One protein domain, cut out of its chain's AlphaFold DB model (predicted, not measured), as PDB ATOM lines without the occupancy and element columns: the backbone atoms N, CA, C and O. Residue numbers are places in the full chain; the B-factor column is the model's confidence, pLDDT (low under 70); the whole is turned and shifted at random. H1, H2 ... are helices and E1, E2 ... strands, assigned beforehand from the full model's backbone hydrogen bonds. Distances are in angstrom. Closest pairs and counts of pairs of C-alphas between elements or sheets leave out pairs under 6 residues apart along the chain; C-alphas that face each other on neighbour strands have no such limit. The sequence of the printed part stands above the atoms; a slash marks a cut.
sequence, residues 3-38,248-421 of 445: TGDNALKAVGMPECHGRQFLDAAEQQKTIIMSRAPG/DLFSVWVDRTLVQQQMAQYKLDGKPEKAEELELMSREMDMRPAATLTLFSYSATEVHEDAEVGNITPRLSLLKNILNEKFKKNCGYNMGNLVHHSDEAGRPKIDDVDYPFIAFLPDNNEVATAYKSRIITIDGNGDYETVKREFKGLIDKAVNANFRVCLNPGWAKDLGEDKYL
ATOM      1  N   THR A   3      26.147 -87.166  11.659       97.06
ATOM      2  CA  THR A   3      27.450 -87.840  11.507       97.06
ATOM      3  C   THR A   3      27.747 -88.232  10.056       97.06
ATOM      4  O   THR A   3      26.838 -88.344   9.232       97.06
ATOM      5  N   GLY A   4      29.028 -88.424   9.723       96.19
ATOM      6  CA  GLY A   4      29.474 -88.916   8.413       96.19
ATOM      7  C   GLY A   4      29.041 -88.023   7.247       96.19
ATOM      8  O   GLY A   4      29.063 -86.797   7.347       96.19
ATOM      9  N   ASP A   5      28.603 -88.625   6.145       96.31
ATOM     10  CA  ASP A   5      28.170 -87.872   4.959       96.31
ATOM     11  C   ASP A   5      26.886 -87.059   5.216       96.31
ATOM     12  O   ASP A   5      26.689 -85.992   4.628       96.31
ATOM     13  N   ASN A   6      26.044 -87.484   6.170       96.75
ATOM     14  CA  ASN A   6      24.887 -86.693   6.601       96.75
ATOM     15  C   ASN A   6      25.319 -85.390   7.285       96.75
ATOM     16  O   ASN A   6      24.666 -84.364   7.092       96.75
ATOM     17  N   ALA A   7      26.429 -85.403   8.034       96.88
ATOM     18  CA  ALA A   7      27.002 -84.191   8.615       96.88
ATOM     19  C   ALA A   7      27.458 -83.208   7.526       96.88
ATOM     20  O   ALA A   7      27.095 -82.033   7.580       96.88
ATOM     21  N   LEU A   8      28.179 -83.695   6.509       97.44
ATOM     22  CA  LEU A   8      28.625 -82.886   5.365       97.44
ATOM     23  C   LEU A   8      27.440 -82.242   4.639       97.44
ATOM     24  O   LEU A   8      27.408 -81.023   4.437       97.44
ATOM     25  N   LYS A   9      26.417 -83.047   4.330       95.56
ATOM     26  CA  LYS A   9      25.192 -82.588   3.671       95.56
ATOM     27  C   LYS A   9      24.438 -81.550   4.502       95.56
ATOM     28  O   LYS A   9      23.963 -80.560   3.947       95.56
ATOM     29  N   ALA A  10      24.345 -81.744   5.819       94.06
ATOM     30  CA  ALA A  10      23.629 -80.836   6.716       94.06
ATOM     31  C   ALA A  10      24.230 -79.421   6.726       94.06
ATOM     32  O   ALA A  10      23.489 -78.438   6.744       94.06
ATOM     33  N   VAL A  11      25.561 -79.305   6.657       94.88
ATOM     34  CA  VAL A  11      26.256 -78.005   6.646       94.88
ATOM     35  C   VAL A  11      26.521 -77.461   5.238       94.88
ATOM     36  O   VAL A  11      27.001 -76.336   5.088       94.88
ATOM     37  N   GLY A  12      26.185 -78.228   4.198       95.94
ATOM     38  CA  GLY A  12      26.430 -77.867   2.803       95.94
ATOM     39  C   GLY A  12      27.910 -77.896   2.416       95.94
ATOM     40  O   GLY A  12      28.323 -77.124   1.550       95.94
ATOM     41  N   MET A  13      28.719 -78.740   3.057       97.25
ATOM     42  CA  MET A  13      30.117 -78.925   2.675       97.25
ATOM     43  C   MET A  13      30.217 -79.995   1.578       97.25
ATOM     44  O   MET A  13      29.736 -81.107   1.802       97.25
ATOM     45  N   PRO A  14      30.842 -79.704   0.419       97.38
ATOM     46  CA  PRO A  14      31.046 -80.709  -0.620       97.38
ATOM     47  C   PRO A  14      31.846 -81.907  -0.112       97.38
ATOM     48  O   PRO A  14      32.816 -81.738   0.634       97.38
ATOM     49  N   GLU A  15      31.489 -83.106  -0.570       96.88
ATOM     50  CA  GLU A  15      32.056 -84.350  -0.045       96.88
ATOM     51  C   GLU A  15      33.581 -84.401  -0.194       96.88
ATOM     52  O   GLU A  15      34.286 -84.573   0.801       96.88
ATOM     53  N   CYS A  16      34.104 -84.150  -1.402       97.62
ATOM     54  CA  CYS A  16      35.550 -84.160  -1.650       97.62
ATOM     55  C   CYS A  16      36.307 -83.233  -0.688       97.62
ATOM     56  O   CYS A  16      37.328 -83.625  -0.120       97.62
ATOM     57  N   HIS A  17      35.779 -82.026  -0.462       98.25
ATOM     58  CA  HIS A  17      36.394 -81.022   0.401       98.25
ATOM     59  C   HIS A  17      36.353 -81.456   1.869       98.25
ATOM     60  O   HIS A  17      37.378 -81.400   2.547       98.25
ATOM     61  N   GLY A  18      35.217 -81.978   2.345       98.06
ATOM     62  CA  GLY A  18      35.102 -82.560   3.685       98.06
ATOM     63  C   GLY A  18      36.082 -83.713   3.925       98.06
ATOM     64  O   GLY A  18      36.673 -83.819   4.998       98.06
ATOM     65  N   ARG A  19      36.341 -84.542   2.907       98.00
ATOM     66  CA  ARG A  19      37.376 -85.587   2.982       98.00
ATOM     67  C   ARG A  19      38.787 -85.000   3.091       98.00
ATOM     68  O   ARG A  19      39.594 -85.548   3.835       98.00
ATOM     69  N   GLN A  20      39.077 -83.867   2.447       98.44
ATOM     70  CA  GLN A  20      40.379 -83.196   2.599       98.44
ATOM     71  C   GLN A  20      40.565 -82.572   3.984       98.44
ATOM     72  O   GLN A  20      41.681 -82.567   4.503       98.44
ATOM     73  N   PHE A  21      39.488 -82.087   4.609       98.50
ATOM     74  CA  PHE A  21      39.525 -81.702   6.019       98.50
ATOM     75  C   PHE A  21      39.871 -82.888   6.914       98.50
ATOM     76  O   PHE A  21      40.715 -82.761   7.799       98.50
ATOM     77  N   LEU A  22      39.256 -84.046   6.667       97.38
ATOM     78  CA  LEU A  22      39.524 -85.255   7.436       97.38
ATOM     79  C   LEU A  22      40.974 -85.745   7.281       97.38
ATOM     80  O   LEU A  22      41.617 -86.090   8.271       97.38
ATOM     81  N   ASP A  23      41.492 -85.734   6.056       97.81
ATOM     82  CA  ASP A  23      42.879 -86.099   5.753       97.81
ATOM     83  C   ASP A  23      43.878 -85.112   6.389       97.81
ATOM     84  O   ASP A  23      44.878 -85.506   6.987       97.81
ATOM     85  N   ALA A  24      43.581 -83.807   6.361       98.00
ATOM     86  CA  ALA A  24      44.389 -82.808   7.059       98.00
ATOM     87  C   ALA A  24      44.358 -82.988   8.588       98.00
ATOM     88  O   ALA A  24      45.405 -82.884   9.227       98.00
ATOM     89  N   ALA A  25      43.189 -83.290   9.165       97.56
ATOM     90  CA  ALA A  25      43.028 -83.574  10.593       97.56
ATOM     91  C   ALA A  25      43.902 -84.762  11.011       97.56
ATOM     92  O   ALA A  25      44.619 -84.704  12.011       97.56
ATOM     93  N   GLU A  26      43.901 -85.824  10.206       95.19
ATOM     94  CA  GLU A  26      44.712 -87.016  10.427       95.19
ATOM     95  C   GLU A  26      46.213 -86.742  10.320       95.19
ATOM     96  O   GLU A  26      46.968 -87.108  11.226       95.19
ATOM     97  N   GLN A  27      46.632 -86.057   9.254       95.25
ATOM     98  CA  GLN A  27      48.030 -85.714   9.008       95.25
ATOM     99  C   GLN A  27      48.604 -84.825  10.119       95.25
ATOM    100  O   GLN A  27      49.767 -84.973  10.488       95.25
ATOM    101  N   GLN A  28      47.803 -83.892  10.639       95.06
ATOM    102  CA  GLN A  28      48.235 -82.922  11.647       95.06
ATOM    103  C   GLN A  28      47.919 -83.347  13.086       95.06
ATOM    104  O   GLN A  28      48.266 -82.616  14.014       95.06
ATOM    105  N   LYS A  29      47.277 -84.511  13.278       94.81
ATOM    106  CA  LYS A  29      46.777 -84.989  14.579       94.81
ATOM    107  C   LYS A  29      45.987 -83.902  15.310       94.81
ATOM    108  O   LYS A  29      46.213 -83.603  16.480       94.81
ATOM    109  N   THR A  30      45.060 -83.279  14.588       96.00
ATOM    110  CA  THR A  30      44.237 -82.183  15.098       96.00
ATOM    111  C   THR A  30      42.762 -82.436  14.844       96.00
ATOM    112  O   THR A  30      42.378 -82.912  13.782       96.00
ATOM    113  N   ILE A  31      41.915 -82.071  15.803       98.31
ATOM    114  CA  ILE A  31      40.500 -81.838  15.528       98.31
ATOM    115  C   ILE A  31      40.416 -80.518  14.767       98.31
ATOM    116  O   ILE A  31      40.886 -79.488  15.255       98.31
ATOM    117  N   ILE A  32      39.821 -80.549  13.577       98.50
ATOM    118  CA  ILE A  32      39.589 -79.355  12.762       98.50
ATOM    119  C   ILE A  32      38.094 -79.100  12.724       98.50
ATOM    120  O   ILE A  32      37.324 -79.995  12.390       98.50
ATOM    121  N   MET A  33      37.678 -77.880  13.041       98.50
ATOM    122  CA  MET A  33      36.284 -77.473  12.945       98.50
ATOM    123  C   MET A  33      36.124 -76.351  11.927       98.50
ATOM    124  O   MET A  33      36.978 -75.470  11.820       98.50
ATOM    125  N   SER A  34      35.012 -76.360  11.202       97.88
ATOM    126  CA  SER A  34      34.645 -75.314  10.248       97.88
ATOM    127  C   SER A  34      33.175 -74.957  10.404       97.88
ATOM    128  O   SER A  34      32.338 -75.812  10.700       97.88
ATOM    129  N   ARG A  35      32.850 -73.679  10.227       95.62
ATOM    130  CA  ARG A  35      31.466 -73.221  10.148       95.62
ATOM    131  C   ARG A  35      30.800 -73.784   8.899       95.62
ATOM    132  O   ARG A  35      31.454 -74.091   7.905       95.62
ATOM    133  N   ALA A  36      29.474 -73.860   8.924       91.62
ATOM    134  CA  ALA A  36      28.725 -74.268   7.747       91.62
ATOM    135  C   ALA A  36      28.860 -73.242   6.597       91.62
ATOM    136  O   ALA A  36      28.402 -72.104   6.758       91.62
ATOM    137  N   PRO A  37      29.390 -73.622   5.414       90.88
ATOM    138  CA  PRO A  37      29.330 -72.767   4.219       90.88
ATOM    139  C   PRO A  37      27.876 -72.563   3.752       90.88
ATOM    140  O   PRO A  37      27.511 -71.515   3.211       90.88
ATOM    141  N   GLY A  38      27.015 -73.550   4.030       93.12
ATOM    142  CA  GLY A  38      25.586 -73.537   3.757       93.12
ATOM    143  C   GLY A  38      25.224 -74.098   2.382       93.12
ATOM    144  O   GLY A  38      25.926 -73.904   1.391       93.12
ATOM    145  N   ASP A 248      35.083 -70.813   6.480       95.12
ATOM    146  CA  ASP A 248      35.447 -70.227   7.762       95.12
ATOM    147  C   ASP A 248      35.820 -71.359   8.737       95.12
ATOM    148  O   ASP A 248      34.987 -72.210   9.082       95.12
ATOM    149  N   LEU A 249      37.072 -71.401   9.197       97.25
ATOM    150  CA  LEU A 249      37.452 -72.293  10.292       97.25
ATOM    151  C   LEU A 249      36.737 -71.852  11.575       97.25
ATOM    152  O   LEU A 249      36.564 -70.664  11.829       97.25
ATOM    153  N   PHE A 250      36.317 -72.806  12.395       97.06
ATOM    154  CA  PHE A 250      35.662 -72.528  13.670       97.06
ATOM    155  C   PHE A 250      36.678 -72.565  14.817       97.06
ATOM    156  O   PHE A 250      36.858 -71.576  15.523       97.06
ATOM    157  N   SER A 251      37.390 -73.684  14.963       96.00
ATOM    158  CA  SER A 251      38.487 -73.853  15.917       96.00
ATOM    159  C   SER A 251      39.347 -75.062  15.526       96.00
ATOM    160  O   SER A 251      38.900 -75.928  14.767       96.00
ATOM    161  N   VAL A 252      40.581 -75.129  16.026       96.56
ATOM    162  CA  VAL A 252      41.508 -76.250  15.808       96.56
ATOM    163  C   VAL A 252      42.133 -76.660  17.132       96.56
ATOM    164  O   VAL A 252      42.715 -75.823  17.820       96.56
ATOM    165  N   TRP A 253      42.055 -77.947  17.469       97.06
ATOM    166  CA  TRP A 253      42.603 -78.501  18.711       97.06
ATOM    167  C   TRP A 253      43.618 -79.593  18.401       97.06
ATOM    168  O   TRP A 253      43.324 -80.519  17.649       97.06
ATOM    169  N   VAL A 254      44.821 -79.489  18.962       95.25
ATOM    170  CA  VAL A 254      45.936 -80.407  18.680       95.25
ATOM    171  C   VAL A 254      46.009 -81.528  19.713       95.25
ATOM    172  O   VAL A 254      45.882 -81.267  20.907       95.25
ATOM    173  N   ASP A 255      46.235 -82.760  19.262       95.00
ATOM    174  CA  ASP A 255      46.553 -83.895  20.130       95.00
ATOM    175  C   ASP A 255      47.932 -83.687  20.776       95.00
ATOM    176  O   ASP A 255      48.935 -83.449  20.096       95.00
ATOM    177  N   ARG A 256      47.996 -83.760  22.108       94.25
ATOM    178  CA  ARG A 256      49.232 -83.556  22.874       94.25
ATOM    179  C   ARG A 256      49.927 -84.854  23.270       94.25
ATOM    180  O   ARG A 256      50.953 -84.783  23.945       94.25
ATOM    181  N   THR A 257      49.427 -86.014  22.857       93.69
ATOM    182  CA  THR A 257      49.910 -87.325  23.317       93.69
ATOM    183  C   THR A 257      51.393 -87.527  23.041       93.69
ATOM    184  O   THR A 257      52.155 -87.787  23.972       93.69
ATOM    185  N   LEU A 258      51.839 -87.309  21.802       92.31
ATOM    186  CA  LEU A 258      53.255 -87.454  21.447       92.31
ATOM    187  C   LEU A 258      54.144 -86.431  22.168       92.31
ATOM    188  O   LEU A 258      55.217 -86.775  22.660       92.31
ATOM    189  N   VAL A 259      53.674 -85.183  22.282       93.56
ATOM    190  CA  VAL A 259      54.393 -84.115  22.995       93.56
ATOM    191  C   VAL A 259      54.578 -84.492  24.465       93.56
ATOM    192  O   VAL A 259      55.685 -84.410  24.986       93.56
ATOM    193  N   GLN A 260      53.527 -84.973  25.130       94.38
ATOM    194  CA  GLN A 260      53.592 -85.376  26.533       94.38
ATOM    195  C   GLN A 260      54.467 -86.609  26.759       94.38
ATOM    196  O   GLN A 260      55.219 -86.632  27.731       94.38
ATOM    197  N   GLN A 261      54.412 -87.604  25.869       95.94
ATOM    198  CA  GLN A 261      55.295 -88.772  25.931       95.94
ATOM    199  C   GLN A 261      56.766 -88.354  25.828       95.94
ATOM    200  O   GLN A 261      57.587 -88.770  26.644       95.94
ATOM    201  N   GLN A 262      57.095 -87.467  24.886       96.75
ATOM    202  CA  GLN A 262      58.456 -86.958  24.732       96.75
ATOM    203  C   GLN A 262      58.897 -86.107  25.934       96.75
ATOM    204  O   GLN A 262      60.021 -86.248  26.410       96.75
ATOM    205  N   MET A 263      58.011 -85.268  26.477       96.94
ATOM    206  CA  MET A 263      58.276 -84.521  27.711       96.94
ATOM    207  C   MET A 263      58.530 -85.447  28.906       96.94
ATOM    208  O   MET A 263      59.422 -85.178  29.708       96.94
ATOM    209  N   ALA A 264      57.752 -86.524  29.045       97.00
ATOM    210  CA  ALA A 264      57.944 -87.512  30.101       97.00
ATOM    211  C   ALA A 264      59.300 -88.217  29.954       97.00
ATOM    212  O   ALA A 264      60.024 -88.342  30.941       97.00
ATOM    213  N   GLN A 265      59.685 -88.578  28.726       97.75
ATOM    214  CA  GLN A 265      60.994 -89.166  28.454       97.75
ATOM    215  C   GLN A 265      62.136 -88.209  28.815       97.75
ATOM    216  O   GLN A 265      63.065 -88.610  29.507       97.75
ATOM    217  N   TYR A 266      62.051 -86.929  28.443       97.88
ATOM    218  CA  TYR A 266      63.068 -85.948  28.832       97.88
ATOM    219  C   TYR A 266      63.218 -85.816  30.347       97.88
ATOM    220  O   TYR A 266      64.337 -85.687  30.838       97.88
ATOM    221  N   LYS A 267      62.118 -85.884  31.103       96.44
ATOM    222  CA  LYS A 267      62.174 -85.868  32.570       96.44
ATOM    223  C   LYS A 267      62.859 -87.116  33.131       96.44
ATOM    224  O   LYS A 267      63.672 -86.982  34.039       96.44
ATOM    225  N   LEU A 268      62.569 -88.298  32.578       97.56
ATOM    226  CA  LEU A 268      63.239 -89.551  32.956       97.56
ATOM    227  C   LEU A 268      64.739 -89.524  32.626       97.56
ATOM    228  O   LEU A 268      65.546 -90.006  33.415       97.56
ATOM    229  N   ASP A 269      65.113 -88.889  31.517       97.62
ATOM    230  CA  ASP A 269      66.504 -88.709  31.086       97.62
ATOM    231  C   ASP A 269      67.260 -87.618  31.876       97.62
ATOM    232  O   ASP A 269      68.404 -87.300  31.539       97.62
ATOM    233  N   GLY A 270      66.631 -86.994  32.880       97.50
ATOM    234  CA  GLY A 270      67.230 -85.918  33.676       97.50
ATOM    235  C   GLY A 270      67.379 -84.581  32.937       97.50
ATOM    236  O   GLY A 270      68.272 -83.810  33.274       97.50
ATOM    237  N   LYS A 271      66.530 -84.308  31.935       97.25
ATOM    238  CA  LYS A 271      66.531 -83.090  31.092       97.25
ATOM    239  C   LYS A 271      65.207 -82.305  31.191       97.25
ATOM    240  O   LYS A 271      64.517 -82.135  30.178       97.25
ATOM    241  N   PRO A 272      64.772 -81.876  32.390       96.00
ATOM    242  CA  PRO A 272      63.493 -81.182  32.571       96.00
ATOM    243  C   PRO A 272      63.373 -79.890  31.746       96.00
ATOM    244  O   PRO A 272      62.289 -79.591  31.251       96.00
ATOM    245  N   GLU A 273      64.477 -79.180  31.509       97.06
ATOM    246  CA  GLU A 273      64.529 -77.958  30.703       97.06
ATOM    247  C   GLU A 273      64.083 -78.188  29.251       97.06
ATOM    248  O   GLU A 273      63.355 -77.376  28.684       97.06
ATOM    249  N   LYS A 274      64.417 -79.347  28.664       96.06
ATOM    250  CA  LYS A 274      63.966 -79.708  27.310       96.06
ATOM    251  C   LYS A 274      62.477 -80.021  27.255       96.06
ATOM    252  O   LYS A 274      61.833 -79.784  26.235       96.06
ATOM    253  N   ALA A 275      61.921 -80.572  28.334       94.94
ATOM    254  CA  ALA A 275      60.482 -80.793  28.431       94.94
ATOM    255  C   ALA A 275      59.722 -79.459  28.501       94.94
ATOM    256  O   ALA A 275      58.661 -79.330  27.889       94.94
ATOM    257  N   GLU A 276      60.264 -78.473  29.219       93.88
ATOM    258  CA  GLU A 276      59.701 -77.120  29.292       93.88
ATOM    259  C   GLU A 276      59.795 -76.384  27.952       93.88
ATOM    260  O   GLU A 276      58.793 -75.830  27.499       93.88
ATOM    261  N   GLU A 277      60.948 -76.447  27.280       93.94
ATOM    262  CA  GLU A 277      61.141 -75.873  25.943       93.94
ATOM    263  C   GLU A 277      60.147 -76.467  24.933       93.94
ATOM    264  O   GLU A 277      59.476 -75.730  24.210       93.94
ATOM    265  N   LEU A 278      59.973 -77.794  24.931       93.19
ATOM    266  CA  LEU A 278      59.036 -78.473  24.035       93.19
ATOM    267  C   LEU A 278      57.573 -78.069  24.295       93.19
ATOM    268  O   LEU A 278      56.812 -77.851  23.348       93.19
ATOM    269  N   GLU A 279      57.164 -77.949  25.561       91.88
ATOM    270  CA  GLU A 279      55.819 -77.473  25.908       91.88
ATOM    271  C   GLU A 279      55.615 -76.015  25.493       91.88
ATOM    272  O   GLU A 279      54.549 -75.677  24.971       91.88
ATOM    273  N   LEU A 280      56.621 -75.159  25.690       89.19
ATOM    274  CA  LEU A 280      56.573 -73.760  25.283       89.19
ATOM    275  C   LEU A 280      56.430 -73.641  23.763       89.19
ATOM    276  O   LEU A 280      55.464 -73.037  23.304       89.19
ATOM    277  N   MET A 281      57.298 -74.299  22.990       88.62
ATOM    278  CA  MET A 281      57.215 -74.331  21.525       88.62
ATOM    279  C   MET A 281      55.854 -74.846  21.046       88.62
ATOM    280  O   MET A 281      55.244 -74.292  20.132       88.62
ATOM    281  N   SER A 282      55.343 -75.901  21.689       90.00
ATOM    282  CA  SER A 282      54.016 -76.438  21.393       90.00
ATOM    283  C   SER A 282      52.922 -75.394  21.621       90.00
ATOM    284  O   SER A 282      52.014 -75.296  20.798       90.00
ATOM    285  N   ARG A 283      52.975 -74.632  22.722       87.56
ATOM    286  CA  ARG A 283      51.997 -73.574  23.031       87.56
ATOM    287  C   ARG A 283      52.112 -72.383  22.092       87.56
ATOM    288  O   ARG A 283      51.082 -71.870  21.669       87.56
ATOM    289  N   GLU A 284      53.323 -71.962  21.741       88.06
ATOM    290  CA  GLU A 284      53.560 -70.832  20.832       88.06
ATOM    291  C   GLU A 284      52.887 -71.030  19.467       88.06
ATOM    292  O   GLU A 284      52.398 -70.070  18.874       88.06
ATOM    293  N   MET A 285      52.762 -72.277  19.003       89.94
ATOM    294  CA  MET A 285      52.030 -72.612  17.774       89.94
ATOM    295  C   MET A 285      50.529 -72.286  17.823       89.94
ATOM    296  O   MET A 285      49.908 -72.133  16.768       89.94
ATOM    297  N   ASP A 286      49.960 -72.178  19.024       89.25
ATOM    298  CA  ASP A 286      48.536 -71.943  19.291       89.25
ATOM    299  C   ASP A 286      48.271 -70.564  19.914       89.25
ATOM    300  O   ASP A 286      47.123 -70.215  20.200       89.25
ATOM    301  N   MET A 287      49.319 -69.770  20.141       85.88
ATOM    302  CA  MET A 287      49.205 -68.449  20.744       85.88
ATOM    303  C   MET A 287      48.729 -67.403  19.743       85.88
ATOM    304  O   MET A 287      49.183 -67.350  18.596       85.88
ATOM    305  N   ARG A 288      47.851 -66.514  20.215       82.00
ATOM    306  CA  ARG A 288      47.319 -65.411  19.414       82.00
ATOM    307  C   ARG A 288      48.019 -64.085  19.702       82.00
ATOM    308  O   ARG A 288      48.254 -63.769  20.873       82.00
ATOM    309  N   PRO A 289      48.302 -63.279  18.661       71.69
ATOM    310  CA  PRO A 289      48.854 -61.943  18.832       71.69
ATOM    311  C   PRO A 289      47.823 -60.934  19.354       71.69
ATOM    312  O   PRO A 289      48.225 -59.968  19.984       71.69
ATOM    313  N   ALA A 290      46.518 -61.119  19.124       67.38
ATOM    314  CA  ALA A 290      45.506 -60.129  19.497       67.38
ATOM    315  C   ALA A 290      44.318 -60.778  20.223       67.38
ATOM    316  O   ALA A 290      43.377 -61.236  19.594       67.38
ATOM    317  N   ALA A 291      44.316 -60.851  21.554       64.88
ATOM    318  CA  ALA A 291      43.221 -61.490  22.293       64.88
ATOM    319  C   ALA A 291      42.367 -60.487  23.072       64.88
ATOM    320  O   ALA A 291      42.880 -59.547  23.670       64.88
ATOM    321  N   THR A 292      41.057 -60.729  23.148       57.78
ATOM    322  CA  THR A 292      40.117 -59.889  23.917       57.78
ATOM    323  C   THR A 292      40.385 -59.883  25.425       57.78
ATOM    324  O   THR A 292      39.934 -58.977  26.115       57.78
ATOM    325  N   LEU A 293      41.152 -60.849  25.940       56.00
ATOM    326  CA  LEU A 293      41.615 -60.874  27.334       56.00
ATOM    327  C   LEU A 293      42.670 -59.797  27.634       56.00
ATOM    328  O   LEU A 293      42.812 -59.385  28.780       56.00
ATOM    329  N   THR A 294      43.414 -59.348  26.620       54.12
ATOM    330  CA  THR A 294      44.454 -58.312  26.747       54.12
ATOM    331  C   THR A 294      44.082 -57.005  26.061       54.12
ATOM    332  O   THR A 294      44.668 -55.968  26.366       54.12
ATOM    333  N   LEU A 295      43.114 -57.035  25.143       54.50
ATOM    334  CA  LEU A 295      42.711 -55.895  24.330       54.50
ATOM    335  C   LEU A 295      41.274 -55.482  24.652       54.50
ATOM    336  O   LEU A 295      40.314 -56.199  24.382       54.50
ATOM    337  N   PHE A 296      41.129 -54.270  25.189       55.25
ATOM    338  CA  PHE A 296      39.870 -53.749  25.735       55.25
ATOM    339  C   PHE A 296      38.844 -53.292  24.676       55.25
ATOM    340  O   PHE A 296      37.738 -52.881  25.028       55.25
ATOM    341  N   SER A 297      39.176 -53.311  23.377       61.88
ATOM    342  CA  SER A 297      38.256 -52.874  22.318       61.88
ATOM    343  C   SER A 297      38.485 -53.559  20.964       61.88
ATOM    344  O   SER A 297      39.556 -54.087  20.668       61.88
ATOM    345  N   TYR A 298      37.458 -53.515  20.107       59.97
ATOM    346  CA  TYR A 298      37.521 -54.044  18.736       59.97
ATOM    347  C   TYR A 298      38.544 -53.288  17.891       59.97
ATOM    348  O   TYR A 298      39.334 -53.910  17.201       59.97
ATOM    349  N   SER A 299      38.591 -51.960  18.022       64.50
ATOM    350  CA  SER A 299      39.595 -51.143  17.343       64.50
ATOM    351  C   SER A 299      41.012 -51.463  17.818       64.50
ATOM    352  O   SER A 299      41.929 -51.439  17.012       64.50
ATOM    353  N   ALA A 300      41.201 -51.790  19.102       65.75
ATOM    354  CA  ALA A 300      42.496 -52.261  19.588       65.75
ATOM    355  C   ALA A 300      42.842 -53.629  18.985       65.75
ATOM    356  O   ALA A 300      43.960 -53.822  18.529       65.75
ATOM    357  N   THR A 301      41.876 -54.549  18.908       67.56
ATOM    358  CA  THR A 301      42.096 -55.868  18.295       67.56
ATOM    359  C   THR A 301      42.460 -55.748  16.813       67.56
ATOM    360  O   THR A 301      43.498 -56.262  16.413       67.56
ATOM    361  N   GLU A 302      41.708 -54.973  16.023       68.19
ATOM    362  CA  GLU A 302      41.986 -54.755  14.591       68.19
ATOM    363  C   GLU A 302      43.385 -54.176  14.315       68.19
ATOM    364  O   GLU A 302      43.956 -54.447  13.266       68.19
ATOM    365  N   VAL A 303      43.961 -53.394  15.237       68.50
ATOM    366  CA  VAL A 303      45.318 -52.829  15.088       68.50
ATOM    367  C   VAL A 303      46.418 -53.879  15.299       68.50
ATOM    368  O   VAL A 303      47.531 -53.710  14.798       68.50
ATOM    369  N   HIS A 304      46.133 -54.943  16.050       71.25
ATOM    370  CA  HIS A 304      47.103 -55.987  16.391       71.25
ATOM    371  C   HIS A 304      46.957 -57.260  15.546       71.25
ATOM    372  O   HIS A 304      47.870 -58.090  15.536       71.25
ATOM    373  N   GLU A 305      45.834 -57.417  14.846       76.75
ATOM    374  CA  GLU A 305      45.613 -58.492  13.882       76.75
ATOM    375  C   GLU A 305      46.387 -58.270  12.576       76.75
ATOM    376  O   GLU A 305      46.764 -57.152  12.219       76.75
ATOM    377  N   ASP A 306      46.621 -59.358  11.841       81.12
ATOM    378  CA  ASP A 306      47.131 -59.250  10.480       81.12
ATOM    379  C   ASP A 306      46.041 -58.686   9.553       81.12
ATOM    380  O   ASP A 306      44.889 -59.124   9.588       81.12
ATOM    381  N   ALA A 307      46.409 -57.720   8.709       79.38
ATOM    382  CA  ALA A 307      45.468 -57.016   7.841       79.38
ATOM    383  C   ALA A 307      44.821 -57.911   6.767       79.38
ATOM    384  O   ALA A 307      43.763 -57.559   6.253       79.38
ATOM    385  N   GLU A 308      45.435 -59.048   6.436       81.50
ATOM    386  CA  GLU A 308      44.998 -59.948   5.367       81.50
ATOM    387  C   GLU A 308      44.369 -61.236   5.908       81.50
ATOM    388  O   GLU A 308      43.475 -61.804   5.281       81.50
ATOM    389  N   VAL A 309      44.829 -61.716   7.069       85.50
ATOM    390  CA  VAL A 309      44.433 -63.033   7.607       85.50
ATOM    391  C   VAL A 309      43.859 -62.993   9.027       85.50
ATOM    392  O   VAL A 309      43.451 -64.037   9.544       85.50
ATOM    393  N   GLY A 310      43.764 -61.813   9.643       86.62
ATOM    394  CA  GLY A 310      43.189 -61.618  10.974       86.62
ATOM    395  C   GLY A 310      44.067 -62.154  12.110       86.62
ATOM    396  O   GLY A 310      45.293 -62.218  12.014       86.62
ATOM    397  N   ASN A 311      43.431 -62.554  13.213       86.62
ATOM    398  CA  ASN A 311      44.081 -63.032  14.442       86.62
ATOM    399  C   ASN A 311      44.594 -64.487  14.386       86.62
ATOM    400  O   ASN A 311      44.247 -65.328  15.226       86.62
ATOM    401  N   ILE A 312      45.380 -64.808  13.365       88.00
ATOM    402  CA  ILE A 312      45.775 -66.183  13.057       88.00
ATOM    403  C   ILE A 312      46.966 -66.663  13.904       88.00
ATOM    404  O   ILE A 312      47.884 -65.903  14.213       88.00
ATOM    405  N   THR A 313      46.969 -67.950  14.265       90.12
ATOM    406  CA  THR A 313      48.107 -68.616  14.923       90.12
ATOM    407  C   THR A 313      49.062 -69.232  13.885       90.12
ATOM    408  O   THR A 313      48.667 -69.465  12.731       90.12
ATOM    409  N   PRO A 314      50.310 -69.572  14.259       90.50
ATOM    410  CA  PRO A 314      51.201 -70.337  13.385       90.50
ATOM    411  C   PRO A 314      50.596 -71.663  12.908       90.50
ATOM    412  O   PRO A 314      50.696 -71.994  11.725       90.50
ATOM    413  N   ARG A 315      49.912 -72.406  13.791       92.88
ATOM    414  CA  ARG A 315      49.262 -73.673  13.423       92.88
ATOM    415  C   ARG A 315      48.149 -73.474  12.400       92.88
ATOM    416  O   ARG A 315      48.079 -74.228  11.433       92.88
ATOM    417  N   LEU A 316      47.308 -72.457  12.584       94.56
ATOM    418  CA  LEU A 316      46.231 -72.146  11.640       94.56
ATOM    419  C   LEU A 316      46.785 -71.742  10.272       94.56
ATOM    420  O   LEU A 316      46.246 -72.167   9.253       94.56
ATOM    421  N   SER A 317      47.889 -70.993  10.236       92.88
ATOM    422  CA  SER A 317      48.568 -70.639   8.983       92.88
ATOM    423  C   SER A 317      49.049 -71.876   8.216       92.88
ATOM    424  O   SER A 317      48.808 -71.987   7.014       92.88
ATOM    425  N   LEU A 318      49.677 -72.837   8.907       94.88
ATOM    426  CA  LEU A 318      50.090 -74.107   8.299       94.88
ATOM    427  C   LEU A 318      48.885 -74.901   7.791       94.88
ATOM    428  O   LEU A 318      48.883 -75.361   6.649       94.88
ATOM    429  N   LEU A 319      47.847 -75.031   8.618       96.81
ATOM    430  CA  LEU A 319      46.670 -75.816   8.271       96.81
ATOM    431  C   LEU A 319      45.904 -75.220   7.086       96.81
ATOM    432  O   LEU A 319      45.502 -75.962   6.193       96.81
ATOM    433  N   LYS A 320      45.757 -73.893   7.038       96.62
ATOM    434  CA  LYS A 320      45.178 -73.174   5.899       96.62
ATOM    435  C   LYS A 320      45.874 -73.556   4.591       96.62
ATOM    436  O   LYS A 320      45.208 -73.899   3.616       96.62
ATOM    437  N   ASN A 321      47.206 -73.527   4.581       96.25
ATOM    438  CA  ASN A 321      47.992 -73.863   3.395       96.25
ATOM    439  C   ASN A 321      47.825 -75.339   3.011       96.25
ATOM    440  O   ASN A 321      47.615 -75.642   1.840       96.25
ATOM    441  N   ILE A 322      47.848 -76.248   3.991       97.94
ATOM    442  CA  ILE A 322      47.624 -77.684   3.766       97.94
ATOM    443  C   ILE A 322      46.246 -77.933   3.142       97.94
ATOM    444  O   ILE A 322      46.148 -78.666   2.160       97.94
ATOM    445  N   LEU A 323      45.191 -77.329   3.690       98.44
ATOM    446  CA  LEU A 323      43.822 -77.502   3.208       98.44
ATOM    447  C   LEU A 323      43.666 -76.998   1.771       98.44
ATOM    448  O   LEU A 323      43.215 -77.756   0.915       98.44
ATOM    449  N   ASN A 324      44.100 -75.767   1.482       98.25
ATOM    450  CA  ASN A 324      44.003 -75.204   0.134       98.25
ATOM    451  C   ASN A 324      44.795 -76.025  -0.899       98.25
ATOM    452  O   ASN A 324      44.282 -76.307  -1.981       98.25
ATOM    453  N   GLU A 325      45.998 -76.492  -0.548       98.06
ATOM    454  CA  GLU A 325      46.782 -77.382  -1.412       98.06
ATOM    455  C   GLU A 325      46.078 -78.721  -1.669       98.06
ATOM    456  O   GLU A 325      46.088 -79.217  -2.799       98.06
ATOM    457  N   LYS A 326      45.435 -79.308  -0.651       98.12
ATOM    458  CA  LYS A 326      44.651 -80.541  -0.816       98.12
ATOM    459  C   LYS A 326      43.410 -80.318  -1.679       98.12
ATOM    460  O   LYS A 326      43.147 -81.140  -2.549       98.12
ATOM    461  N   PHE A 327      42.673 -79.217  -1.510       98.31
ATOM    462  CA  PHE A 327      41.516 -78.909  -2.367       98.31
ATOM    463  C   PHE A 327      41.927 -78.777  -3.834       98.31
ATOM    464  O   PHE A 327      41.277 -79.341  -4.716       98.31
ATOM    465  N   LYS A 328      43.053 -78.107  -4.095       97.31
ATOM    466  CA  LYS A 328      43.601 -77.972  -5.444       97.31
ATOM    467  C   LYS A 328      43.979 -79.321  -6.051       97.31
ATOM    468  O   LYS A 328      43.549 -79.640  -7.155       97.31
ATOM    469  N   LYS A 329      44.763 -80.126  -5.327       97.19
ATOM    470  CA  LYS A 329      45.307 -81.395  -5.841       97.19
ATOM    471  C   LYS A 329      44.264 -82.502  -5.948       97.19
ATOM    472  O   LYS A 329      44.272 -83.240  -6.926       97.19
ATOM    473  N   ASN A 330      43.378 -82.606  -4.960       97.75
ATOM    474  CA  ASN A 330      42.504 -83.767  -4.797       97.75
ATOM    475  C   ASN A 330      41.050 -83.484  -5.196       97.75
ATOM    476  O   ASN A 330      40.328 -84.425  -5.510       97.75
ATOM    477  N   CYS A 331      40.620 -82.214  -5.210       96.75
ATOM    478  CA  CYS A 331      39.267 -81.816  -5.625       96.75
ATOM    479  C   CYS A 331      39.237 -80.971  -6.908       96.75
ATOM    480  O   CYS A 331      38.156 -80.599  -7.354       96.75
ATOM    481  N   GLY A 332      40.392 -80.657  -7.505       94.94
ATOM    482  CA  GLY A 332      40.473 -79.882  -8.746       94.94
ATOM    483  C   GLY A 332      40.096 -78.402  -8.601       94.94
ATOM    484  O   GLY A 332      39.826 -77.743  -9.605       94.94
ATOM    485  N   TYR A 333      40.070 -77.862  -7.378       95.75
ATOM    486  CA  TYR A 333      39.724 -76.460  -7.141       95.75
ATOM    487  C   TYR A 333      40.871 -75.525  -7.554       95.75
ATOM    488  O   TYR A 333      41.945 -75.547  -6.956       95.75
ATOM    489  N   ASN A 334      40.642 -74.680  -8.562       91.38
ATOM    490  CA  ASN A 334      41.693 -73.851  -9.169       91.38
ATOM    491  C   ASN A 334      41.460 -72.333  -9.061       91.38
ATOM    492  O   ASN A 334      42.277 -71.556  -9.551       91.38
ATOM    493  N   MET A 335      40.397 -71.887  -8.383       91.06
ATOM    494  CA  MET A 335      40.038 -70.465  -8.270       91.06
ATOM    495  C   MET A 335      40.517 -69.832  -6.955       91.06
ATOM    496  O   MET A 335      39.766 -69.175  -6.234       91.06
ATOM    497  N   GLY A 336      41.801 -70.023  -6.642       91.12
ATOM    498  CA  GLY A 336      42.462 -69.450  -5.466       91.12
ATOM    499  C   GLY A 336      42.333 -70.316  -4.211       91.12
ATOM    500  O   GLY A 336      42.476 -71.533  -4.278       91.12
ATOM    501  N   ASN A 337      42.084 -69.682  -3.064       95.25
ATOM    502  CA  ASN A 337      41.909 -70.356  -1.774       95.25
ATOM    503  C   ASN A 337      40.419 -70.526  -1.430       95.25
ATOM    504  O   ASN A 337      39.583 -69.759  -1.908       95.25
ATOM    505  N   LEU A 338      40.104 -71.513  -0.587       96.75
ATOM    506  CA  LEU A 338      38.800 -71.689   0.070       96.75
ATOM    507  C   LEU A 338      38.865 -71.399   1.570       96.75
ATOM    508  O   LEU A 338      37.856 -71.030   2.149       96.75
ATOM    509  N   VAL A 339      40.031 -71.534   2.205       97.19
ATOM    510  CA  VAL A 339      40.274 -71.043   3.569       97.19
ATOM    511  C   VAL A 339      41.189 -69.828   3.463       97.19
ATOM    512  O   VAL A 339      42.328 -69.955   3.009       97.19
ATOM    513  N   HIS A 340      40.714 -68.647   3.862       94.12
ATOM    514  CA  HIS A 340      41.452 -67.389   3.646       94.12
ATOM    515  C   HIS A 340      42.158 -66.867   4.890       94.12
ATOM    516  O   HIS A 340      43.296 -66.394   4.803       94.12
ATOM    517  N   HIS A 341      41.515 -66.984   6.048       92.06
ATOM    518  CA  HIS A 341      41.905 -66.282   7.266       92.06
ATOM    519  C   HIS A 341      41.866 -67.181   8.507       92.06
ATOM    520  O   HIS A 341      41.706 -68.398   8.409       92.06
ATOM    521  N   SER A 342      42.065 -66.565   9.675       92.88
ATOM    522  CA  SER A 342      41.944 -67.201  10.986       92.88
ATOM    523  C   SER A 342      40.584 -67.877  11.198       92.88
ATOM    524  O   SER A 342      39.616 -67.633  10.481       92.88
ATOM    525  N   ASP A 343      40.520 -68.702  12.234       94.25
ATOM    526  CA  ASP A 343      39.304 -69.310  12.753       94.25
ATOM    527  C   ASP A 343      38.444 -68.355  13.608       94.25
ATOM    528  O   ASP A 343      38.896 -67.308  14.081       94.25
ATOM    529  N   GLU A 344      37.194 -68.756  13.838       92.81
ATOM    530  CA  GLU A 344      36.211 -68.035  14.652       92.81
ATOM    531  C   GLU A 344      36.648 -67.922  16.123       92.81
ATOM    532  O   GLU A 344      36.372 -66.914  16.772       92.81
ATOM    533  N   ALA A 345      37.412 -68.891  16.645       90.62
ATOM    534  CA  ALA A 345      37.918 -68.835  18.015       90.62
ATOM    535  C   ALA A 345      38.769 -67.580  18.284       90.62
ATOM    536  O   ALA A 345      38.742 -67.047  19.391       90.62
ATOM    537  N   GLY A 346      39.467 -67.063  17.266       86.31
ATOM    538  CA  GLY A 346      40.269 -65.842  17.362       86.31
ATOM    539  C   GLY A 346      39.509 -64.540  17.150       86.31
ATOM    540  O   GLY A 346      40.114 -63.478  17.298       86.31
ATOM    541  N   ARG A 347      38.222 -64.584  16.790       84.50
ATOM    542  CA  ARG A 347      37.474 -63.388  16.401       84.50
ATOM    543  C   ARG A 347      37.028 -62.575  17.632       84.50
ATOM    544  O   ARG A 347      36.461 -63.133  18.575       84.50
ATOM    545  N   PRO A 348      37.260 -61.249  17.653       78.25
ATOM    546  CA  PRO A 348      36.881 -60.407  18.784       78.25
ATOM    547  C   PRO A 348      35.370 -60.173  18.877       78.25
ATOM    548  O   PRO A 348      34.674 -60.132  17.862       78.25
ATOM    549  N   LYS A 349      34.902 -59.892  20.104       75.38
ATOM    550  CA  LYS A 349      33.512 -59.510  20.430       75.38
ATOM    551  C   LYS A 349      32.457 -60.513  19.958       75.38
ATOM    552  O   LYS A 349      31.432 -60.132  19.395       75.38
ATOM    553  N   ILE A 350      32.746 -61.786  20.157       81.44
ATOM    554  CA  ILE A 350      31.744 -62.838  20.096       81.44
ATOM    555  C   ILE A 350      31.351 -63.128  21.534       81.44
ATOM    556  O   ILE A 350      32.242 -63.252  22.370       81.44
ATOM    557  N   ASP A 351      30.052 -63.217  21.799       83.25
ATOM    558  CA  ASP A 351      29.512 -63.494  23.133       83.25
ATOM    559  C   ASP A 351      28.771 -64.847  23.183       83.25
ATOM    560  O   ASP A 351      28.434 -65.319  24.264       83.25
ATOM    561  N   ASP A 352      28.555 -65.487  22.028       85.38
ATOM    562  CA  ASP A 352      27.811 -66.731  21.836       85.38
ATOM    563  C   ASP A 352      28.507 -67.686  20.843       85.38
ATOM    564  O   ASP A 352      29.381 -67.313  20.059       85.38
ATOM    565  N   VAL A 353      28.158 -68.968  20.899       89.69
ATOM    566  CA  VAL A 353      28.688 -70.010  20.013       89.69
ATOM    567  C   VAL A 353      27.974 -69.919  18.665       89.69
ATOM    568  O   VAL A 353      26.768 -70.125  18.597       89.69
ATOM    569  N   ASP A 354      28.706 -69.655  17.580       90.00
ATOM    570  CA  ASP A 354      28.129 -69.676  16.226       90.00
ATOM    571  C   ASP A 354      27.822 -71.126  15.800       90.00
ATOM    572  O   ASP A 354      28.620 -72.030  16.047       90.00
ATOM    573  N   TYR A 355      26.672 -71.361  15.163       92.88
ATOM    574  CA  TYR A 355      26.201 -72.692  14.766       92.88
ATOM    575  C   TYR A 355      25.308 -72.630  13.508       92.88
ATOM    576  O   TYR A 355      24.681 -71.605  13.230       92.88
ATOM    577  N   PRO A 356      25.202 -73.725  12.728       95.00
ATOM    578  CA  PRO A 356      25.895 -75.000  12.903       95.00
ATOM    579  C   PRO A 356      27.368 -74.953  12.473       95.00
ATOM    580  O   PRO A 356      27.754 -74.208  11.566       95.00
ATOM    581  N   PHE A 357      28.177 -75.818  13.080       97.06
ATOM    582  CA  PHE A 357      29.545 -76.101  12.641       97.06
ATOM    583  C   PHE A 357      29.795 -77.608  12.551       97.06
ATOM    584  O   PHE A 357      29.057 -78.424  13.104       97.06
ATOM    585  N   ILE A 358      30.828 -77.978  11.804       98.31
ATOM    586  CA  ILE A 358      31.240 -79.358  11.555       98.31
ATOM    587  C   ILE A 358      32.633 -79.592  12.136       98.31
ATOM    588  O   ILE A 358      33.484 -78.706  12.072       98.31
ATOM    589  N   ALA A 359      32.859 -80.776  12.699       98.31
ATOM    590  CA  ALA A 359      34.134 -81.203  13.258       98.31
ATOM    591  C   ALA A 359      34.655 -82.453  12.540       98.31
ATOM    592  O   ALA A 359      33.922 -83.424  12.336       98.31
ATOM    593  N   PHE A 360      35.943 -82.421  12.207       98.44
ATOM    594  CA  PHE A 360      36.713 -83.498  11.600       98.44
ATOM    595  C   PHE A 360      37.677 -84.053  12.639       98.44
ATOM    596  O   PHE A 360      38.535 -83.335  13.154       98.44
ATOM    597  N   LEU A 361      37.500 -85.328  12.964       97.81
ATOM    598  CA  LEU A 361      38.210 -86.013  14.031       97.81
ATOM    599  C   LEU A 361      39.305 -86.903  13.412       97.81
ATOM    600  O   LEU A 361      38.999 -87.715  12.527       97.81
ATOM    601  N   PRO A 362      40.574 -86.777  13.847       95.25
ATOM    602  CA  PRO A 362      41.640 -87.641  13.349       95.25
ATOM    603  C   PRO A 362      41.366 -89.109  13.695       95.25
ATOM    604  O   PRO A 362      40.595 -89.404  14.608       95.25
ATOM    605  N   ASP A 363      41.968 -90.037  12.953       85.00
ATOM    606  CA  ASP A 363      41.753 -91.464  13.206       85.00
ATOM    607  C   ASP A 363      42.360 -91.933  14.534       85.00
ATOM    608  O   ASP A 363      43.272 -91.295  15.070       85.00
ATOM    609  N   ASN A 364      41.888 -93.085  15.018       70.44
ATOM    610  CA  ASN A 364      42.406 -93.792  16.192       70.44
ATOM    611  C   ASN A 364      42.455 -92.954  17.481       70.44
ATOM    612  O   ASN A 364      43.275 -93.224  18.355       70.44
ATOM    613  N   ASN A 365      41.579 -91.952  17.621       81.31
ATOM    614  CA  ASN A 365      41.387 -91.258  18.892       81.31
ATOM    615  C   ASN A 365      40.058 -91.643  19.559       81.31
ATOM    616  O   ASN A 365      39.079 -92.054  18.922       81.31
ATOM    617  N   GLU A 366      40.030 -91.494  20.880       90.25
ATOM    618  CA  GLU A 366      38.876 -91.845  21.709       90.25
ATOM    619  C   GLU A 366      37.639 -90.995  21.381       90.25
ATOM    620  O   GLU A 366      36.511 -91.460  21.545       90.25
ATOM    621  N   VAL A 367      37.822 -89.782  20.840       94.88
ATOM    622  CA  VAL A 367      36.724 -88.886  20.444       94.88
ATOM    623  C   VAL A 367      35.935 -89.470  19.270       94.88
ATOM    624  O   VAL A 367      34.714 -89.601  19.354       94.88
ATOM    625  N   ALA A 368      36.618 -89.864  18.193       94.31
ATOM    626  CA  ALA A 368      36.000 -90.471  17.015       94.31
ATOM    627  C   ALA A 368      35.323 -91.805  17.362       94.31
ATOM    628  O   ALA A 368      34.216 -92.086  16.896       94.31
ATOM    629  N   THR A 369      35.952 -92.590  18.244       93.44
ATOM    630  CA  THR A 369      35.394 -93.847  18.765       93.44
ATOM    631  C   THR A 369      34.099 -93.598  19.540       93.44
ATOM    632  O   THR A 369      33.090 -94.258  19.289       93.44
ATOM    633  N   ALA A 370      34.088 -92.601  20.430       93.69
ATOM    634  CA  ALA A 370      32.919 -92.252  21.231       93.69
ATOM    635  C   ALA A 370      31.726 -91.794  20.375       93.69
ATOM    636  O   ALA A 370      30.583 -92.122  20.689       93.69
ATOM    637  N   TYR A 371      31.979 -91.075  19.276       95.00
ATOM    638  CA  TYR A 371      30.935 -90.660  18.335       95.00
ATOM    639  C   TYR A 371      30.612 -91.702  17.258       95.00
ATOM    640  O   TYR A 371      29.680 -91.493  16.479       95.00
ATOM    641  N   LYS A 372      31.363 -92.812  17.192       95.12
ATOM    642  CA  LYS A 372      31.289 -93.816  16.113       95.12
ATOM    643  C   LYS A 372      31.347 -93.179  14.718       95.12
ATOM    644  O   LYS A 372      30.704 -93.640  13.778       95.12
ATOM    645  N   SER A 373      32.075 -92.073  14.604       96.12
ATOM    646  CA  SER A 373      32.185 -91.271  13.391       96.12
ATOM    647  C   SER A 373      33.396 -90.361  13.492       96.12
ATOM    648  O   SER A 373      33.706 -89.843  14.562       96.12
ATOM    649  N   ARG A 374      34.038 -90.108  12.353       96.94
ATOM    650  CA  ARG A 374      35.132 -89.137  12.234       96.94
ATOM    651  C   ARG A 374      34.669 -87.750  11.779       96.94
ATOM    652  O   ARG A 374      35.465 -86.821  11.728       96.94
ATOM    653  N   ILE A 375      33.392 -87.610  11.438       97.81
ATOM    654  CA  ILE A 375      32.781 -86.350  11.004       97.81
ATOM    655  C   ILE A 375      31.488 -86.168  11.793       97.81
ATOM    656  O   ILE A 375      30.629 -87.055  11.762       97.81
ATOM    657  N   ILE A 376      31.350 -85.055  12.509       97.81
ATOM    658  CA  ILE A 376      30.166 -84.752  13.324       97.81
ATOM    659  C   ILE A 376      29.742 -83.292  13.149       97.81
ATOM    660  O   ILE A 376      30.590 -82.435  12.910       97.81
ATOM    661  N   THR A 377      28.454 -82.987  13.305       97.75
ATOM    662  CA  THR A 377      27.975 -81.600  13.439       97.75
ATOM    663  C   THR A 377      27.671 -81.242  14.883       97.75
ATOM    664  O   THR A 377      27.219 -82.072  15.670       97.75
ATOM    665  N   ILE A 378      27.841 -79.964  15.190       97.50
ATOM    666  CA  ILE A 378      27.189 -79.303  16.312       97.50
ATOM    667  C   ILE A 378      26.161 -78.363  15.688       97.50
ATOM    668  O   ILE A 378      26.516 -77.381  15.034       97.50
ATOM    669  N   ASP A 379      24.888 -78.727  15.797       94.19
ATOM    670  CA  ASP A 379      23.787 -78.047  15.101       94.19
ATOM    671  C   ASP A 379      22.619 -77.689  16.021       94.19
ATOM    672  O   ASP A 379      21.736 -76.927  15.621       94.19
ATOM    673  N   GLY A 380      22.605 -78.230  17.245       92.31
ATOM    674  CA  GLY A 380      21.551 -77.974  18.217       92.31
ATOM    675  C   GLY A 380      20.178 -78.518  17.830       92.31
ATOM    676  O   GLY A 380      19.236 -78.353  18.596       92.31
ATOM    677  N   ASN A 381      20.013 -79.094  16.634       87.69
ATOM    678  CA  ASN A 381      18.712 -79.326  16.002       87.69
ATOM    679  C   ASN A 381      17.742 -78.121  16.112       87.69
ATOM    680  O   ASN A 381      16.534 -78.298  16.259       87.69
ATOM    681  N   GLY A 382      18.270 -76.893  16.041       83.81
ATOM    682  CA  GLY A 382      17.488 -75.653  16.171       83.81
ATOM    683  C   GLY A 382      17.291 -75.136  17.602       83.81
ATOM    684  O   GLY A 382      16.591 -74.142  17.778       83.81
ATOM    685  N   ASP A 383      17.910 -75.770  18.600       93.88
ATOM    686  CA  ASP A 383      17.902 -75.351  20.003       93.88
ATOM    687  C   ASP A 383      19.319 -75.018  20.501       93.88
ATOM    688  O   ASP A 383      20.235 -75.842  20.439       93.88
ATOM    689  N   TYR A 384      19.493 -73.808  21.036       95.69
ATOM    690  CA  TYR A 384      20.794 -73.312  21.483       95.69
ATOM    691  C   TYR A 384      21.309 -74.018  22.745       95.69
ATOM    692  O   TYR A 384      22.506 -74.268  22.871       95.69
ATOM    693  N   GLU A 385      20.430 -74.439  23.656       96.00
ATOM    694  CA  GLU A 385      20.866 -75.211  24.829       96.00
ATOM    695  C   GLU A 385      21.383 -76.598  24.423       96.00
ATOM    696  O   GLU A 385      22.339 -77.131  24.998       96.00
ATOM    697  N   THR A 386      20.817 -77.168  23.360       96.94
ATOM    698  CA  THR A 386      21.356 -78.370  22.728       96.94
ATOM    699  C   THR A 386      22.713 -78.107  22.071       96.94
ATOM    700  O   THR A 386      23.603 -78.933  22.262       96.94
ATOM    701  N   VAL A 387      22.935 -76.957  21.414       96.81
ATOM    702  CA  VAL A 387      24.275 -76.557  20.916       96.81
ATOM    703  C   VAL A 387      25.292 -76.569  22.054       96.81
ATOM    704  O   VAL A 387      26.340 -77.206  21.938       96.81
ATOM    705  N   LYS A 388      24.975 -75.923  23.184       96.94
ATOM    706  CA  LYS A 388      25.859 -75.881  24.358       96.94
ATOM    707  C   LYS A 388      26.195 -77.272  24.878       96.94
ATOM    708  O   LYS A 388      27.360 -77.570  25.137       96.94
ATOM    709  N   ARG A 389      25.184 -78.133  25.027       97.25
ATOM    710  CA  ARG A 389      25.354 -79.510  25.513       97.25
ATOM    711  C   ARG A 389      26.208 -80.349  24.562       97.25
ATOM    712  O   ARG A 389      27.100 -81.059  25.018       97.25
ATOM    713  N   GLU A 390      25.951 -80.264  23.259       97.50
ATOM    714  CA  GLU A 390      26.734 -80.957  22.232       97.50
ATOM    715  C   GLU A 390      28.193 -80.473  22.234       97.50
ATOM    716  O   GLU A 390      29.112 -81.296  22.231       97.50
ATOM    717  N   PHE A 391      28.419 -79.157  22.308       97.75
ATOM    718  CA  PHE A 391      29.767 -78.592  22.281       97.75
ATOM    719  C   PHE A 391      30.564 -78.923  23.549       97.75
ATOM    720  O   PHE A 391      31.706 -79.365  23.442       97.75
ATOM    721  N   LYS A 392      29.954 -78.833  24.740       97.44
ATOM    722  CA  LYS A 392      30.554 -79.326  25.996       97.44
ATOM    723  C   LYS A 392      30.908 -80.804  25.914       97.44
ATOM    724  O   LYS A 392      32.029 -81.190  26.223       97.44
ATOM    725  N   GLY A 393      29.994 -81.620  25.391       97.56
ATOM    726  CA  GLY A 393      30.242 -83.045  25.198       97.56
ATOM    727  C   GLY A 393      31.418 -83.342  24.260       97.56
ATOM    728  O   GLY A 393      32.056 -84.387  24.412       97.56
ATOM    729  N   LEU A 394      31.709 -82.464  23.295       97.94
ATOM    730  CA  LEU A 394      32.906 -82.532  22.455       97.94
ATOM    731  C   LEU A 394      34.160 -82.063  23.210       97.94
ATOM    732  O   LEU A 394      35.180 -82.743  23.120       97.94
ATOM    733  N   ILE A 395      34.079 -80.968  23.974       97.94
ATOM    734  CA  ILE A 395      35.172 -80.463  24.825       97.94
ATOM    735  C   ILE A 395      35.635 -81.549  25.802       97.94
ATOM    736  O   ILE A 395      36.815 -81.887  25.809       97.94
ATOM    737  N   ASP A 396      34.717 -82.151  26.560       97.25
ATOM    738  CA  ASP A 396      35.042 -83.168  27.567       97.25
ATOM    739  C   ASP A 396      35.771 -84.365  26.949       97.25
ATOM    740  O   ASP A 396      36.796 -84.823  27.453       97.25
ATOM    741  N   LYS A 397      35.276 -84.851  25.805       97.19
ATOM    742  CA  LYS A 397      35.908 -85.964  25.083       97.19
ATOM    743  C   LYS A 397      37.274 -85.578  24.537       97.19
ATOM    744  O   LYS A 397      38.195 -86.379  24.629       97.19
ATOM    745  N   ALA A 398      37.414 -84.375  23.982       97.19
ATOM    746  CA  ALA A 398      38.683 -83.884  23.463       97.19
ATOM    747  C   ALA A 398      39.730 -83.779  24.583       97.19
ATOM    748  O   ALA A 398      40.842 -84.269  24.421       97.19
ATOM    749  N   VAL A 399      39.364 -83.221  25.738       95.88
ATOM    750  CA  VAL A 399      40.251 -83.114  26.906       95.88
ATOM    751  C   VAL A 399      40.659 -84.493  27.423       95.88
ATOM    752  O   VAL A 399      41.846 -84.718  27.650       95.88
ATOM    753  N   ASN A 400      39.709 -85.423  27.563       95.00
ATOM    754  CA  ASN A 400      39.998 -86.794  27.998       95.00
ATOM    755  C   ASN A 400      40.920 -87.525  27.010       95.00
ATOM    756  O   ASN A 400      41.834 -88.225  27.430       95.00
ATOM    757  N   ALA A 401      40.746 -87.270  25.712       95.06
ATOM    758  CA  ALA A 401      41.612 -87.762  24.646       95.06
ATOM    759  C   ALA A 401      42.885 -86.910  24.444       95.06
ATOM    760  O   ALA A 401      43.526 -86.998  23.400       95.06
ATOM    761  N   ASN A 402      43.247 -86.074  25.424       94.44
ATOM    762  CA  ASN A 402      44.484 -85.296  25.473       94.44
ATOM    763  C   ASN A 402      44.656 -84.211  24.390       94.44
ATOM    764  O   ASN A 402      45.772 -83.772  24.088       94.44
ATOM    765  N   PHE A 403      43.557 -83.728  23.819       96.06
ATOM    766  CA  PHE A 403      43.582 -82.574  22.932       96.06
ATOM    767  C   PHE A 403      43.702 -81.269  23.720       96.06
ATOM    768  O   PHE A 403      43.090 -81.068  24.772       96.06
ATOM    769  N   ARG A 404      44.462 -80.324  23.164       94.81
ATOM    770  CA  ARG A 404      44.503 -78.939  23.632       94.81
ATOM    771  C   ARG A 404      43.272 -78.186  23.143       94.81
ATOM    772  O   ARG A 404      43.222 -77.779  21.983       94.81
ATOM    773  N   VAL A 405      42.316 -77.965  24.035       95.12
ATOM    774  CA  VAL A 405      41.147 -77.123  23.762       95.12
ATOM    775  C   VAL A 405      41.512 -75.649  23.947       95.12
ATOM    776  O   VAL A 405      42.024 -75.264  24.997       95.12
ATOM    777  N   CYS A 406      41.222 -74.837  22.929       91.19
ATOM    778  CA  CYS A 406      41.354 -73.379  22.948       91.19
ATOM    779  C   CYS A 406      40.022 -72.750  22.515       91.19
ATOM    780  O   CYS A 406      39.627 -72.875  21.352       91.19
ATOM    781  N   LEU A 407      39.335 -72.082  23.440       91.75
ATOM    782  CA  LEU A 407      38.037 -71.446  23.218       91.75
ATOM    783  C   LEU A 407      38.167 -69.932  23.038       91.75
ATOM    784  O   LEU A 407      39.019 -69.279  23.654       91.75
ATOM    785  N   ASN A 408      37.258 -69.370  22.235       91.25
ATOM    786  CA  ASN A 408      36.995 -67.937  22.255       91.25
ATOM    787  C   ASN A 408      36.546 -67.514  23.668       91.25
ATOM    788  O   ASN A 408      35.768 -68.245  24.288       91.25
ATOM    789  N   PRO A 409      36.953 -66.336  24.170       86.12
ATOM    790  CA  PRO A 409      36.542 -65.878  25.495       86.12
ATOM    791  C   PRO A 409      35.030 -65.735  25.697       86.12
ATOM    792  O   PRO A 409      34.544 -66.024  26.788       86.12
ATOM    793  N   GLY A 410      34.274 -65.362  24.661       87.88
ATOM    794  CA  GLY A 410      32.813 -65.346  24.727       87.88
ATOM    795  C   GLY A 410      32.223 -66.735  24.912       87.88
ATOM    796  O   GLY A 410      31.388 -66.938  25.788       87.88
ATOM    797  N   TRP A 411      32.717 -67.718  24.154       92.94
ATOM    798  CA  TRP A 411      32.265 -69.107  24.269       92.94
ATOM    799  C   TRP A 411      32.615 -69.705  25.621       92.94
ATOM    800  O   TRP A 411      31.782 -70.367  26.222       92.94
ATOM    801  N   ALA A 412      33.839 -69.474  26.103       91.00
ATOM    802  CA  ALA A 412      34.268 -69.966  27.405       91.00
ATOM    803  C   ALA A 412      33.333 -69.449  28.504       91.00
ATOM    804  O   ALA A 412      32.806 -70.246  29.274       91.00
ATOM    805  N   LYS A 413      33.009 -68.152  28.483       90.44
ATOM    806  CA  LYS A 413      32.047 -67.556  29.409       90.44
ATOM    807  C   LYS A 413      30.645 -68.150  29.256       90.44
ATOM    808  O   LYS A 413      30.019 -68.508  30.250       90.44
ATOM    809  N   ASP A 414      30.146 -68.261  28.028       92.31
ATOM    810  CA  ASP A 414      28.790 -68.743  27.743       92.31
ATOM    811  C   ASP A 414      28.599 -70.233  28.094       92.31
ATOM    812  O   ASP A 414      27.519 -70.673  28.505       92.31
ATOM    813  N   LEU A 415      29.672 -71.018  27.989       93.81
ATOM    814  CA  LEU A 415      29.717 -72.422  28.382       93.81
ATOM    815  C   LEU A 415      30.085 -72.604  29.867       93.81
ATOM    816  O   LEU A 415      29.778 -73.651  30.428       93.81
ATOM    817  N   GLY A 416      30.685 -71.618  30.533       92.31
ATOM    818  CA  GLY A 416      31.241 -71.777  31.884       92.31
ATOM    819  C   GLY A 416      32.533 -72.605  31.910       92.31
ATOM    820  O   GLY A 416      32.738 -73.410  32.812       92.31
ATOM    821  N   GLU A 417      33.386 -72.429  30.900       91.88
ATOM    822  CA  GLU A 417      34.599 -73.209  30.617       91.88
ATOM    823  C   GLU A 417      35.866 -72.324  30.545       91.88
ATOM    824  O   GLU A 417      36.763 -72.544  29.729       91.88
ATOM    825  N   ASP A 418      35.970 -71.314  31.417       86.44
ATOM    826  CA  ASP A 418      37.056 -70.308  31.431       86.44
ATOM    827  C   ASP A 418      38.478 -70.899  31.559       86.44
ATOM    828  O   ASP A 418      39.472 -70.269  31.207       86.44
ATOM    829  N   LYS A 419      38.604 -72.149  32.010       85.81
ATOM    830  CA  LYS A 419      39.881 -72.887  32.049       85.81
ATOM    831  C   LYS A 419      40.462 -73.202  30.662       85.81
ATOM    832  O   LYS A 419      41.647 -73.516  30.577       85.81
ATOM    833  N   TYR A 420      39.661 -73.133  29.595       85.06
ATOM    834  CA  TYR A 420      40.083 -73.430  28.218       85.06
ATOM    835  C   TYR A 420      40.209 -72.180  27.345       85.06
ATOM    836  O   TYR A 420      40.151 -72.265  26.116       85.06
ATOM    837  N   LEU A 421      40.369 -71.007  27.959       83.38
ATOM    838  CA  LEU A 421      40.646 -69.776  27.231       83.38
ATOM    839  C   LEU A 421      41.894 -69.923  26.352       83.38
ATOM    840  O   LEU A 421      42.910 -70.493  26.753       83.38
TER     841      LEU A 421
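Overview. This is residues 3 to 38 and 248 to 421 of the 445 residues of the protein "Putative insecticidal toxin complex" of Microscilla marina ATCC 23134 (UniProt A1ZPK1). A small, twisted four-stranded sheet forms the core between helices: H1, H2 and H6 cover one face and H8 the other, making three layers. The helical hairpin H3 and H4 reaches away as an arm, while H5 lies far from the sheet, with low confidence over residues 290 to 303. The 210 printed residues include nine named helices and four named strands, in the order H1 H2 E1 E2 H3 H4 H5 H6 E3 H7 E4 H8 H9. The sheet order is E2 E1 E3 E4, antiparallel throughout, and the class is mixed. The whole is compact, with a radius of gyration of the C-alphas of 17.3 A and spans of 52 by 42 by 39 A.

Along the chain. The strands are E2, residues 249 to 255, 17.7 A; E1, 30 to 35, 16.4 A; E3, 357 to 360; and E4, 375 to 378. H1, residues 4 to 11, begins at C-alpha 4 (29.474, -88.916, 8.413). H2 is 15 to 28, 20.0 A; H6, 314 to 331, 25.2 A; H8, 384 to 400, 24.4 A. H3 is 257 to 268, 16.6 A; H4, 272 to 284, 18.5 A; H5, 298 to 304; H7, 366 to 371. H9, 409 to 415, ends at C-alpha 415 (29.717, -72.422, 28.382).

Arrangement. Between the neighbour strands E1 and E2, N 33 and O 251 are within hydrogen-bond range at 2.9 A; between E1 and E3, N 34 and O 358 are within range at 2.9 A; and between E3 and E4, N 359 and O 376 are within range at 2.8 A. H2 is over E1 and E3 at a height over the sheet of 8.6 A. On the same face, H6 runs across the strands, at 72 degrees to E2 on the local plane. H2 and H6 touch at a steep tilt of 42 degrees, opposite ways, closest at C-alphas 16 and 331, 5.9 A. H1, on this face too, touches H2 only at the corner, and only just, with 3 pairs of C-alphas within 8 A. H8, on the opposite face, runs along the strands, at 19 degrees to E3 on the local plane. H7 only grazes the sheet and touches H8, closest at C-alphas 367 and 397, 5.5 A. H9 is close to H8 but not clearly touching, with C-alphas 388 and 415 at 6.6 A. The hairpin H3 and H4 touches at a shallow tilt of 22 degrees, closest at C-alphas 263 and 275, 4.4 A. H5 touches no helix. Every O i to N i+4 pair is within hydrogen-bond range in H1 to H7 and H9, and 12 of 13 in H8.

Size, cuts and confidence. The C-alphas farthest apart, Gly 270 and Gly 382, are 53.7 A apart. Residues 39 to 247 are cut out, and C-alphas 38 and 248 are 11.1 A apart. The links H4 to H5 and H6 to E3 are long. Residues 290 to 303 have pLDDT under 70.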